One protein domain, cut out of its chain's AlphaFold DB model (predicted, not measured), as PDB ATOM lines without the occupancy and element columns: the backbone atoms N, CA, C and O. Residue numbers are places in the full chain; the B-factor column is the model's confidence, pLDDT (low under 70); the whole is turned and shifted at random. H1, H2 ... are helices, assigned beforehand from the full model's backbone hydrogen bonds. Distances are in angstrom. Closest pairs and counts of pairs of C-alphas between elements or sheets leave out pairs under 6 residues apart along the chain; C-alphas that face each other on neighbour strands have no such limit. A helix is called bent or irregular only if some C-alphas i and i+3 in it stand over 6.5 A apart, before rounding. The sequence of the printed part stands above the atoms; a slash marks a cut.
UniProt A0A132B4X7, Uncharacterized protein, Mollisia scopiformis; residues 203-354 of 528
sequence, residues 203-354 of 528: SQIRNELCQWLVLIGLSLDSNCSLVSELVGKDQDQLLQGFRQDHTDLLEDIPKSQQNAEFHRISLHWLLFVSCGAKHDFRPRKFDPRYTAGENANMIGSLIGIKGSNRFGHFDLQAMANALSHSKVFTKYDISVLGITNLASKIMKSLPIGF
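This is residues 203 to 354 of the 528 residues of an uncharacterized protein of Mollisia scopiformis (UniProt A0A132B4X7). H1 runs through the middle of a mostly crossed group of helices: H2 folds back beside it as a hairpin, H3 and H5 cross it, and H4 crosses H5. H6 and H7 meet at their first residues in a corner on another side of H1, and residues 243 to 252 stick out. The printed part has 152 residues with seven named helices, H1 to H7 in order, and no named strand: all helix. It is compact, with a radius of gyration of the C-alphas of 15.3 A and spans of 44 by 31 by 31 A.

H1, residues 203 to 220, begins at C-alpha 203 (200.574, 164.095, 138.916) and is 25.8 A long. H2 is residues 226 to 232 and H3 235 to 242. H4, 255 to 274, is 29.4 A long. H3 and H4 are irregular: C-alphas 238 and 241 are 7.0 A apart, 256 and 259 7.2 A. H5 is 292 to 303, H6 316 to 324. H7, 336 to 349, is 20.0 A long and ends at C-alpha 349 (209.779, 150.053, 128.168).

H1 is the hub. With residues 213 to 220 alone it touches H5, C-alphas of Gly 217 and Gly 300 5.3 A apart, at a steep tilt of 61 degrees. H3 touches H5, closest C-alphas Gly 241 and Leu 302, 4.8 A. H6 touches H7, about perpendicular at 88 degrees, closest C-alphas Leu 316 and Val 336, 5.8 A. Every O i to N i+4 pair is within hydrogen-bond range in H1, H2, H6 and H7, against 2 of 4 in H3, 14 of 16 in H4 and 6 of 8 in H5.

The farthest C-alphas, Asp 252 and Ser 335, are 45.8 A apart. The printed part has no cut. The four links from H3 to H7 are long. The pLDDT is under 70 at residues 222 to 225, 244 to 252 and 281 to 284.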
ATOM      1  N   SER A 203     199.742 164.132 137.708       85.50
ATOM      2  CA  SER A 203     200.574 164.095 138.916       85.50
ATOM      3  C   SER A 203     201.189 162.714 139.169       85.50
ATOM      4  O   SER A 203     202.353 162.629 139.551       85.50
ATOM      5  N   GLN A 204     200.451 161.627 138.912       88.94
ATOM      6  CA  GLN A 204     200.976 160.262 139.014       88.94
ATOM      7  C   GLN A 204     202.027 159.987 137.935       88.94
ATOM      8  O   GLN A 204     203.076 159.432 138.249       88.94
ATOM      9  N   ILE A 205     201.773 160.415 136.692       90.50
ATOM     10  CA  ILE A 205     202.716 160.257 135.574       90.50
ATOM     11  C   ILE A 205     204.017 161.017 135.862       90.50
ATOM     12  O   ILE A 205     205.094 160.447 135.719       90.50
ATOM     13  N   ARG A 206     203.936 162.277 136.319       90.25
ATOM     14  CA  ARG A 206     205.110 163.079 136.707       90.25
ATOM     15  C   ARG A 206     205.890 162.445 137.852       90.25
ATOM     16  O   ARG A 206     207.116 162.418 137.810       90.25
ATOM     17  N   ASN A 207     205.192 161.936 138.865       91.62
ATOM     18  CA  ASN A 207     205.845 161.263 139.982       91.62
ATOM     19  C   ASN A 207     206.593 160.004 139.516       91.62
ATOM     20  O   ASN A 207     207.749 159.819 139.878       91.62
ATOM     21  N   GLU A 208     205.964 159.175 138.680       93.19
ATOM     22  CA  GLU A 208     206.602 157.981 138.117       93.19
ATOM     23  C   GLU A 208     207.783 158.336 137.204       93.19
ATOM     24  O   GLU A 208     208.840 157.720 137.312       93.19
ATOM     25  N   LEU A 209     207.660 159.390 136.392       94.88
ATOM     26  CA  LEU A 209     208.763 159.931 135.596       94.88
ATOM     27  C   LEU A 209     209.960 160.311 136.480       94.88
ATOM     28  O   LEU A 209     211.083 159.905 136.195       94.88
ATOM     29  N   CYS A 210     209.727 161.052 137.566       94.94
ATOM     30  CA  CYS A 210     210.786 161.442 138.500       94.94
ATOM     31  C   CYS A 210     211.446 160.219 139.153       94.94
ATOM     32  O   CYS A 210     212.667 160.175 139.284       94.94
ATOM     33  N   GLN A 211     210.657 159.205 139.516       94.00
ATOM     34  CA  GLN A 211     211.169 157.950 140.069       94.00
ATOM     35  C   GLN A 211     212.060 157.208 139.067       94.00
ATOM     36  O   GLN A 211     213.140 156.740 139.428       94.00
ATOM     37  N   TRP A 212     211.640 157.131 137.800       95.69
ATOM     38  CA  TRP A 212     212.429 156.501 136.742       95.69
ATOM     39  C   TRP A 212     213.724 157.269 136.487       95.69
ATOM     40  O   TRP A 212     214.778 156.646 136.393       95.69
ATOM     41  N   LEU A 213     213.671 158.605 136.436       94.94
ATOM     42  CA  LEU A 213     214.857 159.453 136.282       94.94
ATOM     43  C   LEU A 213     215.871 159.220 137.405       94.94
ATOM     44  O   LEU A 213     217.047 159.017 137.116       94.94
ATOM     45  N   VAL A 214     215.428 159.187 138.666       94.06
ATOM     46  CA  VAL A 214     216.312 158.911 139.808       94.06
ATOM     47  C   VAL A 214     216.933 157.519 139.699       94.06
ATOM     48  O   VAL A 214     218.147 157.399 139.826       94.06
ATOM     49  N   LEU A 215     216.148 156.473 139.402       93.56
ATOM     50  CA  LEU A 215     216.691 155.114 139.277       93.56
ATOM     51  C   LEU A 215     217.711 155.000 138.134       93.56
ATOM     52  O   LEU A 215     218.751 154.365 138.296       93.56
ATOM     53  N   ILE A 216     217.431 155.628 136.988       93.94
ATOM     54  CA  ILE A 216     218.353 155.694 135.846       93.94
ATOM     55  C   ILE A 216     219.629 156.444 136.229       93.94
ATOM     56  O   ILE A 216     220.717 155.931 135.984       93.94
ATOM     57  N   GLY A 217     219.511 157.601 136.883       91.88
ATOM     58  CA  GLY A 217     220.652 158.380 137.359       91.88
ATOM     59  C   GLY A 217     221.557 157.587 138.303       91.88
ATOM     60  O   GLY A 217     222.754 157.482 138.050       91.88
ATOM     61  N   LEU A 218     220.982 156.955 139.330       90.75
ATOM     62  CA  LEU A 218     221.728 156.115 140.275       90.75
ATOM     63  C   LEU A 218     222.387 154.905 139.603       90.75
ATOM     64  O   LEU A 218     223.459 154.471 140.014       90.75
ATOM     65  N   SER A 219     221.753 154.353 138.566       89.62
ATOM     66  CA  SER A 219     222.305 153.215 137.825       89.62
ATOM     67  C   SER A 219     223.505 153.604 136.965       89.62
ATOM     68  O   SER A 219     224.378 152.772 136.748       89.62
ATOM     69  N   LEU A 220     223.544 154.839 136.460       88.12
ATOM     70  CA  LEU A 220     224.638 155.344 135.624       88.12
ATOM     71  C   LEU A 220     225.881 155.694 136.439       88.12
ATOM     72  O   LEU A 220     226.994 155.553 135.931       88.12
ATOM     73  N   ASP A 221     225.696 156.127 137.683       81.31
ATOM     74  CA  ASP A 221     226.782 156.582 138.539       81.31
ATOM     75  C   ASP A 221     226.557 156.151 139.996       81.31
ATOM     76  O   ASP A 221     225.969 156.865 140.808       81.31
ATOM     77  N   SER A 222     227.019 154.939 140.318       65.69
ATOM     78  CA  SER A 222     226.829 154.316 141.634       65.69
ATOM     79  C   SER A 222     227.813 154.813 142.700       65.69
ATOM     80  O   SER A 222     227.618 154.527 143.879       65.69
ATOM     81  N   ASN A 223     228.877 155.521 142.302       61.78
ATOM     82  CA  ASN A 223     230.036 155.809 143.158       61.78
ATOM     83  C   ASN A 223     230.247 157.306 143.433       61.78
ATOM     84  O   ASN A 223     231.173 157.665 144.162       61.78
ATOM     85  N   CYS A 224     229.443 158.196 142.850       55.00
ATOM     86  CA  CYS A 224     229.736 159.624 142.874       55.00
ATOM     87  C   CYS A 224     229.063 160.391 144.015       55.00
ATOM     88  O   CYS A 224     227.938 160.117 144.433       55.00
ATOM     89  N   SER A 225     229.741 161.465 144.426       61.38
ATOM     90  CA  SER A 225     229.227 162.564 145.259       61.38
ATOM     91  C   SER A 225     227.857 163.120 144.826       61.38
ATOM     92  O   SER A 225     227.141 163.694 145.645       61.38
ATOM     93  N   LEU A 226     227.457 162.901 143.567       73.88
ATOM     94  CA  LEU A 226     226.173 163.314 142.996       73.88
ATOM     95  C   LEU A 226     224.988 162.439 143.437       73.88
ATOM     96  O   LEU A 226     223.846 162.868 143.291       73.88
ATOM     97  N   VAL A 227     225.216 161.244 143.999       79.00
ATOM     98  CA  VAL A 227     224.138 160.361 144.488       79.00
ATOM     99  C   VAL A 227     223.322 161.057 145.576       79.00
ATOM    100  O   VAL A 227     222.095 161.105 145.488       79.00
ATOM    101  N   SER A 228     223.994 161.647 146.571       81.12
ATOM    102  CA  SER A 228     223.336 162.387 147.656       81.12
ATOM    103  C   SER A 228     222.598 163.627 147.146       81.12
ATOM    104  O   SER A 228     221.507 163.928 147.628       81.12
ATOM    105  N   GLU A 229     223.153 164.316 146.143       87.38
ATOM    106  CA  GLU A 229     222.478 165.441 145.491       87.38
ATOM    107  C   GLU A 229     221.206 164.968 144.775       87.38
ATOM    108  O   GLU A 229     220.136 165.531 144.993       87.38
ATOM    109  N   LEU A 230     221.300 163.908 143.967       90.06
ATOM    110  CA  LEU A 230     220.195 163.379 143.171       90.06
ATOM    111  C   LEU A 230     219.017 162.934 144.038       90.06
ATOM    112  O   LEU A 230     217.880 163.308 143.756       90.06
ATOM    113  N   VAL A 231     219.265 162.139 145.082       90.94
ATOM    114  CA  VAL A 231     218.186 161.652 145.961       90.94
ATOM    115  C   VAL A 231     217.555 162.797 146.759       90.94
ATOM    116  O   VAL A 231     216.359 162.764 147.056       90.94
ATOM    117  N   GLY A 232     218.327 163.855 147.031       90.00
ATOM    118  CA  GLY A 232     217.853 165.083 147.658       90.00
ATOM    119  C   GLY A 232     216.967 165.959 146.766       90.00
ATOM    120  O   GLY A 232     216.298 166.852 147.304       90.00
ATOM    121  N   LYS A 233     216.921 165.722 145.444       92.38
ATOM    122  CA  LYS A 233     216.087 166.502 144.518       92.38
ATOM    123  C   LYS A 233     214.605 166.179 144.702       92.38
ATOM    124  O   LYS A 233     214.202 165.019 144.778       92.38
ATOM    125  N   ASP A 234     213.780 167.217 144.779       92.69
ATOM    126  CA  ASP A 234     212.327 167.070 144.673       92.69
ATOM    127  C   ASP A 234     211.870 166.958 143.204       92.69
ATOM    128  O   ASP A 234     212.676 166.999 142.269       92.69
ATOM    129  N   GLN A 235     210.563 166.787 142.983       91.88
ATOM    130  CA  GLN A 235     210.011 166.659 141.630       91.88
ATOM    131  C   GLN A 235     210.282 167.891 140.757       91.88
ATOM    132  O   GLN A 235     210.473 167.748 139.552       91.88
ATOM    133  N   ASP A 236     210.283 169.097 141.322       90.12
ATOM    134  CA  ASP A 236     210.464 170.316 140.538       90.12
ATOM    135  C   ASP A 236     211.924 170.492 140.115       90.12
ATOM    136  O   ASP A 236     212.184 170.870 138.972       90.12
ATOM    137  N   GLN A 237     212.862 170.132 140.992       91.50
ATOM    138  CA  GLN A 237     214.293 170.088 140.692       91.50
ATOM    139  C   GLN A 237     214.631 169.007 139.655       91.50
ATOM    140  O   GLN A 237     215.403 169.259 138.732       91.50
ATOM    141  N   LEU A 238     214.027 167.816 139.745       91.44
ATOM    142  CA  LEU A 238     214.234 166.736 138.764       91.44
ATOM    143  C   LEU A 238     213.687 167.088 137.375       91.44
ATOM    144  O   LEU A 238     214.239 166.662 136.362       91.44
ATOM    145  N   LEU A 239     212.612 167.875 137.314       92.25
ATOM    146  CA  LEU A 239     211.997 168.304 136.058       92.25
ATOM    147  C   LEU A 239     212.590 169.606 135.508       92.25
ATOM    148  O   LEU A 239     212.154 170.067 134.452       92.25
ATOM    149  N   GLN A 240     213.600 170.183 136.167       88.56
ATOM    150  CA  GLN A 240     214.269 171.397 135.704       88.56
ATOM    151  C   GLN A 240     214.883 171.227 134.305       88.56
ATOM    152  O   GLN A 240     214.850 172.169 133.518       88.56
ATOM    153  N   GLY A 241     215.338 170.021 133.942       83.69
ATOM    154  CA  GLY A 241     215.821 169.718 132.589       83.69
ATOM    155  C   GLY A 241     214.781 169.937 131.479       83.69
ATOM    156  O   GLY A 241     215.156 170.190 130.338       83.69
ATOM    157  N   PHE A 242     213.484 169.904 131.806       84.25
ATOM    158  CA  PHE A 242     212.384 170.232 130.887       84.25
ATOM    159  C   PHE A 242     211.965 171.709 130.953       84.25
ATOM    160  O   PHE A 242     211.181 172.159 130.126       84.25
ATOM    161  N   ARG A 243     212.461 172.483 131.926       76.19
ATOM    162  CA  ARG A 243     212.127 173.908 132.106       76.19
ATOM    163  C   ARG A 243     213.039 174.854 131.323       76.19
ATOM    164  O   ARG A 243     212.947 176.051 131.552       76.19
ATOM    165  N   GLN A 244     213.912 174.341 130.449       64.56
ATOM    166  CA  GLN A 244     214.828 175.172 129.657       64.56
ATOM    167  C   GLN A 244     214.074 176.335 128.996       64.56
ATOM    168  O   GLN A 244     213.040 176.118 128.350       64.56
ATOM    169  N   ASP A 245     214.585 177.550 129.208       54.22
ATOM    170  CA  ASP A 245     213.959 178.779 128.739       54.22
ATOM    171  C   ASP A 245     213.848 178.764 127.213       54.22
ATOM    172  O   ASP A 245     214.702 178.254 126.486       54.22
ATOM    173  N   HIS A 246     212.771 179.354 126.697       54.25
ATOM    174  CA  HIS A 246     212.477 179.371 125.261       54.25
ATOM    175  C   HIS A 246     213.547 180.090 124.419       54.25
ATOM    176  O   HIS A 246     213.547 179.972 123.196       54.25
ATOM    177  N   THR A 247     214.455 180.823 125.062       51.44
ATOM    178  CA  THR A 247     215.624 181.462 124.449       51.44
ATOM    179  C   THR A 247     216.703 180.461 124.039       51.44
ATOM    180  O   THR A 247     217.310 180.655 122.989       51.44
ATOM    181  N   ASP A 248     216.871 179.359 124.775       59.16
ATOM    182  CA  ASP A 248     217.859 178.307 124.470       59.16
ATOM    183  C   ASP A 248     217.406 177.436 123.285       59.16
ATOM    184  O   ASP A 248     218.192 176.762 122.626       59.16
ATOM    185  N   LEU A 249     216.107 177.469 122.969       61.06
ATOM    186  CA  LEU A 249     215.515 176.766 121.829       61.06
ATOM    187  C   LEU A 249     215.878 177.409 120.478       61.06
ATOM    188  O   LEU A 249     215.631 176.817 119.431       61.06
ATOM    189  N   LEU A 250     216.447 178.616 120.483       64.69
ATOM    190  CA  LEU A 250     216.862 179.332 119.276       64.69
ATOM    191  C   LEU A 250     218.350 179.182 118.965       64.69
ATOM    192  O   LEU A 250     218.825 179.782 117.999       64.69
ATOM    193  N   GLU A 251     219.087 178.403 119.760       68.38
ATOM    194  CA  GLU A 251     220.462 178.066 119.418       68.38
ATOM    195  C   GLU A 251     220.498 177.310 118.084       68.38
ATOM    196  O   GLU A 251     219.752 176.353 117.859       68.38
ATOM    197  N   ASP A 252     221.366 177.761 117.174       68.25
ATOM    198  CA  ASP A 252     221.565 177.108 115.883       68.25
ATOM    199  C   ASP A 252     222.157 175.714 116.120       68.25
ATOM    200  O   ASP A 252     223.363 175.557 116.315       68.25
ATOM    201  N   ILE A 253     221.310 174.685 116.073       76.00
ATOM    202  CA  ILE A 253     221.759 173.295 116.166       76.00
ATOM    203  C   ILE A 253     222.458 172.937 114.849       76.00
ATOM    204  O   ILE A 253     221.809 172.942 113.791       76.00
ATOM    205  N   PRO A 254     223.758 172.581 114.876       80.31
ATOM    206  CA  PRO A 254     224.473 172.173 113.678       80.31
ATOM    207  C   PRO A 254     223.739 171.034 112.970       80.31
ATOM    208  O   PRO A 254     223.278 170.091 113.616       80.31
ATOM    209  N   LYS A 255     223.670 171.064 111.632       81.25
ATOM    210  CA  LYS A 255     223.002 170.008 110.841       81.25
ATOM    211  C   LYS A 255     223.497 168.598 111.188       81.25
ATOM    212  O   LYS A 255     222.709 167.660 111.198       81.25
ATOM    213  N   SER A 256     224.778 168.461 111.534       81.25
ATOM    214  CA  SER A 256     225.387 167.204 111.983       81.25
ATOM    215  C   SER A 256     224.792 166.649 113.286       81.25
ATOM    216  O   SER A 256     224.841 165.442 113.500       81.25
ATOM    217  N   GLN A 257     224.207 167.495 114.138       86.00
ATOM    218  CA  GLN A 257     223.640 167.124 115.439       86.00
ATOM    219  C   GLN A 257     222.111 166.990 115.424       86.00
ATOM    220  O   GLN A 257     221.534 166.443 116.360       86.00
ATOM    221  N   GLN A 258     221.430 167.418 114.356       86.12
ATOM    222  CA  GLN A 258     219.963 167.408 114.301       86.12
ATOM    223  C   GLN A 258     219.362 166.006 114.470       86.12
ATOM    224  O   GLN A 258     218.361 165.843 115.164       86.12
ATOM    225  N   ASN A 259     219.988 164.977 113.888       88.56
ATOM    226  CA  ASN A 259     219.540 163.592 114.060       88.56
ATOM    227  C   ASN A 259     219.686 163.116 115.512       88.56
ATOM    228  O   ASN A 259     218.783 162.458 116.028       88.56
ATOM    229  N   ALA A 260     220.783 163.486 116.181       89.88
ATOM    230  CA  ALA A 260     220.997 163.184 117.595       89.88
ATOM    231  C   ALA A 260     219.928 163.848 118.470       89.88
ATOM    232  O   ALA A 260     219.370 163.222 119.368       89.88
ATOM    233  N   GLU A 261     219.574 165.091 118.156       89.50
ATOM    234  CA  GLU A 261     218.561 165.839 118.893       89.50
ATOM    235  C   GLU A 261     217.145 165.296 118.690       89.50
ATOM    236  O   GLU A 261     216.394 165.121 119.651       89.50
ATOM    237  N   PHE A 262     216.784 164.927 117.460       89.81
ATOM    238  CA  PHE A 262     215.524 164.229 117.206       89.81
ATOM    239  C   PHE A 262     215.450 162.870 117.907       89.81
ATOM    240  O   PHE A 262     214.386 162.513 118.427       89.81
ATOM    241  N   HIS A 263     216.558 162.127 117.946       92.19
ATOM    242  CA  HIS A 263     216.644 160.877 118.693       92.19
ATOM    243  C   HIS A 263     216.445 161.132 120.196       92.19
ATOM    244  O   HIS A 263     215.597 160.491 120.817       92.19
ATOM    245  N   ARG A 264     217.126 162.129 120.771       91.31
ATOM    246  CA  ARG A 264     216.995 162.507 122.186       91.31
ATOM    247  C   ARG A 264     215.558 162.885 122.555       91.31
ATOM    248  O   ARG A 264     215.012 162.369 123.529       91.31
ATOM    249  N   ILE A 265     214.903 163.720 121.748       90.69
ATOM    250  CA  ILE A 265     213.487 164.085 121.933       90.69
ATOM    251  C   ILE A 265     212.589 162.849 121.856       90.69
ATOM    252  O   ILE A 265     211.695 162.673 122.684       90.69
ATOM    253  N   SER A 266     212.835 161.972 120.880       91.81
ATOM    254  CA  SER A 266     212.100 160.716 120.715       91.81
ATOM    255  C   SER A 266     212.227 159.813 121.944       91.81
ATOM    256  O   SER A 266     211.236 159.226 122.383       91.81
ATOM    257  N   LEU A 267     213.426 159.737 122.520       92.69
ATOM    258  CA  LEU A 267     213.715 158.966 123.721       92.69
ATOM    259  C   LEU A 267     213.028 159.555 124.961       92.69
ATOM    260  O   LEU A 267     212.417 158.813 125.727       92.69
ATOM    261  N   HIS A 268     213.039 160.880 125.135       92.38
ATOM    262  CA  HIS A 268     212.324 161.534 126.236       92.38
ATOM    263  C   HIS A 268     210.802 161.361 126.123       92.38
ATOM    264  O   HIS A 268     210.125 161.089 127.114       92.38
ATOM    265  N   TRP A 269     210.253 161.448 124.908       91.06
ATOM    266  CA  TRP A 269     208.851 161.123 124.658       91.06
ATOM    267  C   TRP A 269     208.532 159.668 124.999       91.06
ATOM    268  O   TRP A 269     207.448 159.381 125.511       91.06
ATOM    269  N   LEU A 270     209.441 158.737 124.699       91.94
ATOM    270  CA  LEU A 270     209.278 157.333 125.065       91.94
ATOM    271  C   LEU A 270     209.253 157.165 126.576       91.94
ATOM    272  O   LEU A 270     208.278 156.619 127.076       91.94
ATOM    273  N   LEU A 271     210.221 157.739 127.289       93.75
ATOM    274  CA  LEU A 271     210.245 157.788 128.750       93.75
ATOM    275  C   LEU A 271     208.913 158.296 129.327       93.75
ATOM    276  O   LEU A 271     208.316 157.640 130.182       93.75
ATOM    277  N   PHE A 272     208.403 159.418 128.820       91.88
ATOM    278  CA  PHE A 272     207.166 160.016 129.319       91.88
ATOM    279  C   PHE A 272     205.920 159.159 129.032       91.88
ATOM    280  O   PHE A 272     205.087 158.942 129.915       91.88
ATOM    281  N   VAL A 273     205.801 158.607 127.820       90.50
ATOM    282  CA  VAL A 273     204.692 157.707 127.446       90.50
ATOM    283  C   VAL A 273     204.736 156.402 128.235       90.50
ATOM    284  O   VAL A 273     203.695 155.931 128.685       90.50
ATOM    285  N   SER A 274     205.923 155.852 128.488       91.56
ATOM    286  CA  SER A 274     206.099 154.648 129.304       91.56
ATOM    287  C   SER A 274     205.679 154.841 130.767       91.56
ATOM    288  O   SER A 274     205.266 153.880 131.415       91.56
ATOM    289  N   CYS A 275     205.686 156.082 131.268       91.25
ATOM    290  CA  CYS A 275     205.132 156.440 132.581       91.25
ATOM    291  C   CYS A 275     203.592 156.569 132.580       91.25
ATOM    292  O   CYS A 275     202.979 156.757 133.631       91.25
ATOM    293  N   GLY A 276     202.939 156.436 131.420       88.06
ATOM    294  CA  GLY A 276     201.480 156.460 131.267       88.06
ATOM    295  C   GLY A 276     200.924 157.684 130.539       88.06
ATOM    296  O   GLY A 276     199.701 157.837 130.471       88.06
ATOM    297  N   ALA A 277     201.775 158.556 129.986       86.56
ATOM    298  CA  ALA A 277     201.304 159.665 129.163       86.56
ATOM    299  C   ALA A 277     200.647 159.171 127.865       86.56
ATOM    300  O   ALA A 277     201.021 158.145 127.295       86.56
ATOM    301  N   LYS A 278     199.666 159.932 127.359       82.25
ATOM    302  CA  LYS A 278     198.999 159.612 126.087       82.25
ATOM    303  C   LYS A 278     200.022 159.627 124.948       82.25
ATOM    304  O   LYS A 278     200.697 160.638 124.741       82.25
ATOM    305  N   HIS A 279     200.058 158.543 124.173       71.88
ATOM    306  CA  HIS A 279     200.944 158.392 123.020       71.88
ATOM    307  C   HIS A 279     200.791 159.571 122.051       71.88
ATOM    308  O   HIS A 279     199.672 159.969 121.726       71.88
ATOM    309  N   ASP A 280     201.900 160.153 121.603       70.06
ATOM    310  CA  ASP A 280     201.897 161.107 120.494       70.06
ATOM    311  C   ASP A 280     202.020 160.327 119.179       70.06
ATOM    312  O   ASP A 280     202.927 159.514 119.037       70.06
ATOM    313  N   PHE A 281     201.084 160.492 118.246       54.44
ATOM    314  CA  PHE A 281     200.932 159.636 117.058       54.44
ATOM    315  C   PHE A 281     202.050 159.787 116.013       54.44
ATOM    316  O   PHE A 281     201.998 159.151 114.961       54.44
ATOM    317  N   ARG A 282     203.063 160.625 116.257       62.69
ATOM    318  CA  ARG A 282     204.153 160.818 115.303       62.69
ATOM    319  C   ARG A 282     205.098 159.606 115.315       62.69
ATOM    320  O   ARG A 282     205.515 159.191 116.400       62.69
ATOM    321  N   PRO A 283     205.500 159.066 114.145       55.12
ATOM    322  CA  PRO A 283     206.634 158.157 114.085       55.12
ATOM    323  C   PRO A 283     207.847 158.920 114.610       55.12
ATOM    324  O   PRO A 283     208.310 159.900 114.023       55.12
ATOM    325  N   ARG A 284     208.292 158.521 115.795       64.88
ATOM    326  CA  ARG A 284     209.459 159.099 116.443       64.88
ATOM    327  C   ARG A 284     210.659 158.863 115.534       64.88
ATOM    328  O   ARG A 284     210.864 157.736 115.084       64.88
ATOM    329  N   LYS A 285     211.446 159.909 115.266       79.38
ATOM    330  CA  LYS A 285     212.746 159.812 114.578       79.38
ATOM    331  C   LYS A 285     213.762 159.183 115.540       79.38
ATOM    332  O   LYS A 285     214.727 159.814 115.962       79.38
ATOM    333  N   PHE A 286     213.471 157.958 115.958       86.81
ATOM    334  CA  PHE A 286     214.308 157.175 116.840       86.81
ATOM    335  C   PHE A 286     215.403 156.542 115.992       86.81
ATOM    336  O   PHE A 286     215.145 155.626 115.217       86.81
ATOM    337  N   ASP A 287     216.612 157.084 116.095       90.12
ATOM    338  CA  ASP A 287     217.776 156.533 115.409       90.12
ATOM    339  C   ASP A 287     218.224 155.231 116.099       90.12
ATOM    340  O   ASP A 287     218.636 155.275 117.261       90.12
ATOM    341  N   PRO A 288     218.133 154.074 115.426       89.38
ATOM    342  CA  PRO A 288     218.399 152.785 116.046       89.38
ATOM    343  C   PRO A 288     219.904 152.480 116.167       89.38
ATOM    344  O   PRO A 288     220.277 151.450 116.729       89.38
ATOM    345  N   ARG A 289     220.781 153.356 115.659       90.69
ATOM    346  CA  ARG A 289     222.239 153.203 115.770       90.69
ATOM    347  C   ARG A 289     222.757 153.478 117.177       90.69
ATOM    348  O   ARG A 289     223.797 152.937 117.534       90.69
ATOM    349  N   TYR A 290     222.024 154.256 117.974       91.62
ATOM    350  CA  TYR A 290     222.392 154.499 119.362       91.62
ATOM    351  C   TYR A 290     222.281 153.220 120.194       91.62
ATOM    352  O   TYR A 290     221.303 152.459 120.113       91.62
ATOM    353  N   THR A 291     223.315 153.002 120.993       92.38
ATOM    354  CA  THR A 291     223.446 151.916 121.957       92.38
ATOM    355  C   THR A 291     222.566 152.154 123.185       92.38
ATOM    356  O   THR A 291     222.149 153.276 123.488       92.38
ATOM    357  N   ALA A 292     222.311 151.091 123.947       92.56
ATOM    358  CA  ALA A 292     221.592 151.198 125.215       92.56
ATOM    359  C   ALA A 292     222.291 152.152 126.206       92.56
ATOM    360  O   ALA A 292     221.626 152.946 126.873       92.56
ATOM    361  N   GLY A 293     223.628 152.123 126.257       92.19
ATOM    362  CA  GLY A 293     224.422 152.999 127.123       92.19
ATOM    363  C   GLY A 293     224.344 154.476 126.727       92.19
ATOM    364  O   GLY A 293     224.201 155.340 127.595       92.19
ATOM    365  N   GLU A 294     224.377 154.787 125.427       93.56
ATOM    366  CA  GLU A 294     224.188 156.159 124.937       93.56
ATOM    367  C   GLU A 294     222.786 156.676 125.265       93.56
ATOM    368  O   GLU A 294     222.649 157.785 125.783       93.56
ATOM    369  N   ASN A 295     221.753 155.855 125.058       95.31
ATOM    370  CA  ASN A 295     220.375 156.212 125.395       95.31
ATOM    371  C   ASN A 295     220.217 156.475 126.899       95.31
ATOM    372  O   ASN A 295     219.615 157.473 127.301       95.31
ATOM    373  N   ALA A 296     220.786 155.611 127.746       94.31
ATOM    374  CA  ALA A 296     220.767 155.798 129.192       94.31
ATOM    375  C   ALA A 296     221.409 157.141 129.581       94.31
ATOM    376  O   ALA A 296     220.804 157.921 130.314       94.31
ATOM    377  N   ASN A 297     222.574 157.466 129.009       92.94
ATOM    378  CA  ASN A 297     223.256 158.744 129.222       92.94
ATOM    379  C   ASN A 297     222.466 159.957 128.712       92.94
ATOM    380  O   ASN A 297     222.462 161.005 129.360       92.94
ATOM    381  N   MET A 298     221.767 159.842 127.579       93.56
ATOM    382  CA  MET A 298     220.894 160.914 127.090       93.56
ATOM    383  C   MET A 298     219.764 161.211 128.077       93.56
ATOM    384  O   MET A 298     219.497 162.384 128.338       93.56
ATOM    385  N   ILE A 299     219.155 160.183 128.678       93.56
ATOM    386  CA  ILE A 299     218.152 160.371 129.735       93.56
ATOM    387  C   ILE A 299     218.798 160.930 131.007       93.56
ATOM    388  O   ILE A 299     218.299 161.911 131.551       93.56
ATOM    389  N   GLY A 300     219.921 160.363 131.460       91.56
ATOM    390  CA  GLY A 300     220.651 160.843 132.639       91.56
ATOM    391  C   GLY A 300     221.030 162.325 132.538       91.56
ATOM    392  O   GLY A 300     220.957 163.063 133.522       91.56
ATOM    393  N   SER A 301     221.325 162.808 131.328       90.69
ATOM    394  CA  SER A 301     221.662 164.214 131.098       90.69
ATOM    395  C   SER A 301     220.540 165.195 131.466       90.69
ATOM    396  O   SER A 301     220.841 166.348 131.763       90.69
ATOM    397  N   LEU A 302     219.268 164.761 131.500       89.31
ATOM    398  CA  LEU A 302     218.138 165.591 131.951       89.31
ATOM    399  C   LEU A 302     218.270 166.029 133.412       89.31
ATOM    400  O   LEU A 302     217.761 167.080 133.787       89.31
ATOM    401  N   ILE A 303     218.948 165.219 134.224       89.94
ATOM    402  CA  ILE A 303     219.150 165.433 135.663       89.94
ATOM    403  C   ILE A 303     220.613 165.751 136.002       89.94
ATOM    404  O   ILE A 303     220.985 165.767 137.176       89.94
ATOM    405  N   GLY A 304     221.429 166.032 134.977       87.31
ATOM    406  CA  GLY A 304     222.841 166.392 135.118       87.31
ATOM    407  C   GLY A 304     223.782 165.209 135.350       87.31
ATOM    408  O   GLY A 304     224.901 165.422 135.802       87.31
ATOM    409  N   ILE A 305     223.359 163.977 135.046       88.75
ATOM    410  CA  ILE A 305     224.151 162.767 135.296       88.75
ATOM    411  C   ILE A 305     224.623 162.159 133.981       88.75
ATOM    412  O   ILE A 305     223.850 161.970 133.042       88.75
ATOM    413  N   LYS A 306     225.908 161.823 133.929       87.44
ATOM    414  CA  LYS A 306     226.512 161.000 132.882       87.44
ATOM    415  C   LYS A 306     227.367 159.947 133.559       87.44
ATOM    416  O   LYS A 306     228.040 160.251 134.537       87.44
ATOM    417  N   GLY A 307     227.358 158.740 133.025       85.69
ATOM    418  CA  GLY A 307     228.103 157.639 133.605       85.69
ATOM    419  C   GLY A 307     228.331 156.512 132.615       85.69
ATOM    420  O   GLY A 307     227.712 156.443 131.553       85.69
ATOM    421  N   SER A 308     229.265 155.637 132.955       83.56
ATOM    422  CA  SER A 308     229.644 154.485 132.134       83.56
ATOM    423  C   SER A 308     229.003 153.181 132.606       83.56
ATOM    424  O   SER A 308     229.168 152.154 131.951       83.56
ATOM    425  N   ASN A 309     228.292 153.196 133.737       86.38
ATOM    426  CA  ASN A 309     227.663 151.994 134.263       86.38
ATOM    427  C   ASN A 309     226.478 151.563 133.392       86.38
ATOM    428  O   ASN A 309     225.740 152.375 132.831       86.38
ATOM    429  N   ARG A 310     226.283 150.248 133.306       85.69
ATOM    430  CA  ARG A 310     225.188 149.634 132.551       85.69
ATOM    431  C   ARG A 310     223.914 149.660 133.386       85.69
ATOM    432  O   ARG A 310     223.907 149.219 134.535       85.69
ATOM    433  N   PHE A 311     222.811 150.099 132.791       88.31
ATOM    434  CA  PHE A 311     221.517 150.059 133.463       88.31
ATOM    435  C   PHE A 311     221.116 148.604 133.804       88.31
ATOM    436  O   PHE A 311     221.232 147.685 132.997       88.31
ATOM    437  N   GLY A 312     220.668 148.353 135.031       83.44
ATOM    438  CA  GLY A 312     220.375 146.987 135.490       83.44
ATOM    439  C   GLY A 312     221.574 146.218 136.055       83.44
ATOM    440  O   GLY A 312     221.367 145.149 136.616       83.44
ATOM    441  N   HIS A 313     222.798 146.754 135.977       83.81
ATOM    442  CA  HIS A 313     223.967 146.190 136.654       83.81
ATOM    443  C   HIS A 313     224.381 147.083 137.828       83.81
ATOM    444  O   HIS A 313     225.290 147.903 137.718       83.81
ATOM    445  N   PHE A 314     223.670 146.948 138.945       83.62
ATOM    446  CA  PHE A 314     223.894 147.741 140.151       83.62
ATOM    447  C   PHE A 314     223.755 146.890 141.413       83.62
ATOM    448  O   PHE A 314     223.031 145.894 141.434       83.62
ATOM    449  N   ASP A 315     224.427 147.315 142.484       87.38
ATOM    450  CA  ASP A 315     224.232 146.753 143.819       87.38
ATOM    451  C   ASP A 315     222.827 147.125 144.319       87.38
ATOM    452  O   ASP A 315     222.524 148.288 144.604       87.38
ATOM    453  N   LEU A 316     221.952 146.121 144.402       88.94
ATOM    454  CA  LEU A 316     220.557 146.276 144.813       88.94
ATOM    455  C   LEU A 316     220.418 146.808 146.244       88.94
ATOM    456  O   LEU A 316     219.476 147.550 146.522       88.94
ATOM    457  N   GLN A 317     221.344 146.464 147.140       89.00
ATOM    458  CA  GLN A 317     221.319 146.931 148.521       89.00
ATOM    459  C   GLN A 317     221.770 148.389 148.607       89.00
ATOM    460  O   GLN A 317     221.124 149.193 149.282       89.00
ATOM    461  N   ALA A 318     222.835 148.755 147.888       88.75
ATOM    462  CA  ALA A 318     223.269 150.146 147.789       88.75
ATOM    463  C   ALA A 318     222.181 151.026 147.148       88.75
ATOM    464  O   ALA A 318     221.890 152.113 147.647       88.75
ATOM    465  N   MET A 319     221.516 150.521 146.103       90.38
ATOM    466  CA  MET A 319     220.388 151.186 145.450       90.38
ATOM    467  C   MET A 319     219.218 151.390 146.419       90.38
ATOM    468  O   MET A 319     218.703 152.501 146.526       90.38
ATOM    469  N   ALA A 320     218.821 150.358 147.170       90.12
ATOM    470  CA  ALA A 320     217.761 150.468 148.175       90.12
ATOM    471  C   ALA A 320     218.095 151.505 149.255       90.12
ATOM    472  O   ALA A 320     217.252 152.331 149.608       90.12
ATOM    473  N   ASN A 321     219.345 151.509 149.725       89.06
ATOM    474  CA  ASN A 321     219.829 152.481 150.700       89.06
ATOM    475  C   ASN A 321     219.830 153.911 150.136       89.06
ATOM    476  O   ASN A 321     219.485 154.842 150.853       89.06
ATOM    477  N   ALA A 322     220.187 154.118 148.868       90.19
ATOM    478  CA  ALA A 322     220.120 155.439 148.246       90.19
ATOM    479  C   ALA A 322     218.660 155.903 148.073       90.19
ATOM    480  O   ALA A 322     218.306 157.024 148.443       90.19
ATOM    481  N   LEU A 323     217.791 155.023 147.568       91.69
ATOM    482  CA  LEU A 323     216.382 155.327 147.312       91.69
ATOM    483  C   LEU A 323     215.579 155.601 148.589       91.69
ATOM    484  O   LEU A 323     214.637 156.390 148.534       91.69
ATOM    485  N   SER A 324     215.955 155.027 149.737       90.31
ATOM    486  CA  SER A 324     215.297 155.315 151.022       90.31
ATOM    487  C   SER A 324     215.453 156.772 151.471       90.31
ATOM    488  O   SER A 324     214.604 157.285 152.198       90.31
ATOM    489  N   HIS A 325     216.487 157.464 150.985       90.50
ATOM    490  CA  HIS A 325     216.713 158.889 151.222       90.50
ATOM    491  C   HIS A 325     216.085 159.776 150.135       90.50
ATOM    492  O   HIS A 325     216.169 161.002 150.216       90.50
ATOM    493  N   SER A 326     215.461 159.185 149.109       92.25
ATOM    494  CA  SER A 326     214.913 159.937 147.986       92.25
ATOM    495  C   SER A 326     213.551 160.553 148.299       92.25
ATOM    496  O   SER A 326     212.598 159.862 148.670       92.25
ATOM    497  N   LYS A 327     213.410 161.857 148.033       91.75
ATOM    498  CA  LYS A 327     212.144 162.587 148.232       91.75
ATOM    499  C   LYS A 327     210.989 162.073 147.364       91.75
ATOM    500  O   LYS A 327     209.829 162.274 147.718       91.75
ATOM    501  N   VAL A 328     211.277 161.410 146.240       92.56
ATOM    502  CA  VAL A 328     210.254 160.932 145.287       92.56
ATOM    503  C   VAL A 328     209.869 159.456 145.469       92.56
ATOM    504  O   VAL A 328     208.912 158.992 144.846       92.56
ATOM    505  N   PHE A 329     210.542 158.716 146.359       90.50
ATOM    506  CA  PHE A 329     210.285 157.289 146.629       90.50
ATOM    507  C   PHE A 329     209.494 157.011 147.921       90.50
ATOM    508  O   PHE A 329     209.370 155.865 148.339       90.50
ATOM    509  N   THR A 330     208.856 158.023 148.514       82.88
ATOM    510  CA  THR A 330     208.171 157.934 149.826       82.88
ATOM    511  C   THR A 330     207.040 156.901 149.936       82.88
ATOM    512  O   THR A 330     206.673 156.522 151.044       82.88
ATOM    513  N   LYS A 331     206.458 156.460 148.816       79.31
ATOM    514  CA  LYS A 331     205.314 155.526 148.773       79.31
ATOM    515  C   LYS A 331     205.593 154.248 147.978       79.31
ATOM    516  O   LYS A 331     204.657 153.511 147.679       79.31
ATOM    517  N   TYR A 332     206.838 154.030 147.559       79.75
ATOM    518  CA  TYR A 332     207.194 152.907 146.697       79.75
ATOM    519  C   TYR A 332     207.788 151.758 147.508       79.75
ATOM    520  O   TYR A 332     208.430 151.981 148.532       79.75
ATOM    521  N   ASP A 333     207.608 150.533 147.021       83.62
ATOM    522  CA  ASP A 333     208.353 149.396 147.546       83.62
ATOM    523  C   ASP A 333     209.823 149.518 147.116       83.62
ATOM    524  O   ASP A 333     210.173 149.279 145.959       83.62
ATOM    525  N   ILE A 334     210.663 149.940 148.060       88.69
ATOM    526  CA  ILE A 334     212.121 150.044 147.912       88.69
ATOM    527  C   ILE A 334     212.842 148.756 148.337       88.69
ATOM    528  O   ILE A 334     214.061 148.758 148.502       88.69
ATOM    529  N   SER A 335     212.117 147.646 148.526       89.56
ATOM    530  CA  SER A 335     212.745 146.337 148.690       89.56
ATOM    531  C   SER A 335     213.552 145.955 147.446       89.56
ATOM    532  O   SER A 335     213.296 146.425 146.335       89.56
ATOM    533  N   VAL A 336     214.502 145.033 147.615       87.75
ATOM    534  CA  VAL A 336     215.290 144.461 146.510       87.75
ATOM    535  C   VAL A 336     214.384 143.949 145.380       87.75
ATOM    536  O   VAL A 336     214.661 144.181 144.201       87.75
ATOM    537  N   LEU A 337     213.266 143.303 145.730       88.94
ATOM    538  CA  LEU A 337     212.289 142.811 144.760       88.94
ATOM    539  C   LEU A 337     211.554 143.962 144.057       88.94
ATOM    540  O   LEU A 337     211.415 143.938 142.834       88.94
ATOM    541  N   GLY A 338     211.128 144.984 144.803       90.00
ATOM    542  CA  GLY A 338     210.490 146.183 144.257       90.00
ATOM    543  C   GLY A 338     211.379 146.918 143.251       90.00
ATOM    544  O   GLY A 338     210.938 147.229 142.140       90.00
ATOM    545  N   ILE A 339     212.660 147.098 143.584       91.06
ATOM    546  CA  ILE A 339     213.662 147.731 142.713       91.06
ATOM    547  C   ILE A 339     213.914 146.884 141.464       91.06
ATOM    548  O   ILE A 339     213.907 147.413 140.353       91.06
ATOM    549  N   THR A 340     214.074 145.568 141.623       90.88
ATOM    550  CA  THR A 340     214.277 144.642 140.497       90.88
ATOM    551  C   THR A 340     213.090 144.683 139.532       90.88
ATOM    552  O   THR A 340     213.264 144.784 138.316       90.88
ATOM    553  N   ASN A 341     211.866 144.680 140.065       91.50
ATOM    554  CA  ASN A 341     210.643 144.784 139.273       91.50
ATOM    555  C   ASN A 341     210.544 146.125 138.541       91.50
ATOM    556  O   ASN A 341     210.157 146.158 137.369       91.50
ATOM    557  N   LEU A 342     210.923 147.226 139.195       91.75
ATOM    558  CA  LEU A 342     210.942 148.546 138.574       91.75
ATOM    559  C   LEU A 342     211.990 148.629 137.456       91.75
ATOM    560  O   LEU A 342     211.655 149.032 136.346       91.75
ATOM    561  N   ALA A 343     213.223 148.183 137.695       92.69
ATOM    562  CA  ALA A 343     214.275 148.165 136.681       92.69
ATOM    563  C   ALA A 343     213.900 147.275 135.484       92.69
ATOM    564  O   ALA A 343     214.062 147.672 134.331       92.69
ATOM    565  N   SER A 344     213.305 146.108 135.750       91.31
ATOM    566  CA  SER A 344     212.739 145.209 134.739       91.31
ATOM    567  C   SER A 344     211.661 145.899 133.898       91.31
ATOM    568  O   SER A 344     211.686 145.813 132.669       91.31
ATOM    569  N   LYS A 345     210.746 146.642 134.536       93.12
ATOM    570  CA  LYS A 345     209.716 147.437 133.852       93.12
ATOM    571  C   LYS A 345     210.328 148.525 132.969       93.12
ATOM    572  O   LYS A 345     209.885 148.695 131.833       93.12
ATOM    573  N   ILE A 346     211.346 149.226 133.466       94.62
ATOM    574  CA  ILE A 346     212.049 150.276 132.724       94.62
ATOM    575  C   ILE A 346     212.751 149.687 131.495       94.62
ATOM    576  O   ILE A 346     212.499 150.161 130.393       94.62
ATOM    577  N   MET A 347     213.533 148.610 131.640       92.25
ATOM    578  CA  MET A 347     214.224 147.952 130.514       92.25
ATOM    579  C   MET A 347     213.264 147.389 129.459       92.25
ATOM    580  O   MET A 347     213.575 147.381 128.275       92.25
ATOM    581  N   LYS A 348     212.072 146.936 129.863       90.69
ATOM    582  CA  LYS A 348     211.031 146.507 128.912       90.69
ATOM    583  C   LYS A 348     210.416 147.671 128.136       90.69
ATOM    584  O   LYS A 348     209.878 147.460 127.054       90.69
ATOM    585  N   SER A 349     210.450 148.870 128.709       91.44
ATOM    586  CA  SER A 349     209.779 150.053 128.168       91.44
ATOM    587  C   SER A 349     210.723 150.982 127.409       91.44
ATOM    588  O   SER A 349     210.268 151.744 126.558       91.44
ATOM    589  N   LEU A 350     212.019 150.942 127.730       92.62
ATOM    590  CA  LEU A 350     213.035 151.847 127.214       92.62
ATOM    591  C   LEU A 350     214.257 151.085 126.699       92.62
ATOM    592  O   LEU A 350     214.745 150.182 127.376       92.62
ATOM    593  N   PRO A 351     214.826 151.505 125.557       92.94
ATOM    594  CA  PRO A 351     216.006 150.890 124.964       92.94
ATOM    595  C   PRO A 351     217.290 151.409 125.632       92.94
ATOM    596  O   PRO A 351     218.190 151.904 124.959       92.94
ATOM    597  N   ILE A 352     217.344 151.357 126.964       93.31
ATOM    598  CA  ILE A 352     218.466 151.843 127.788       93.31
ATOM    599  C   ILE A 352     219.205 150.717 128.507       93.31
ATOM    600  O   ILE A 352     220.208 150.958 129.172       93.31
ATOM    601  N   GLY A 353     218.698 149.490 128.389       91.44
ATOM    602  CA  GLY A 353     219.328 148.321 128.961       91.44
ATOM    603  C   GLY A 353     218.657 147.017 128.589       91.44
ATOM    604  O   GLY A 353     217.559 146.999 128.032       91.44
ATOM    605  N   PHE A 354     219.338 145.926 128.915       88.44
ATOM    606  CA  PHE A 354     218.894 144.566 128.645       88.44
ATOM    607  C   PHE A 354     218.891 143.765 129.939       88.44
ATOM    608  O   PHE A 354     219.788 143.913 130.768       88.44
TER     609      PHE A 354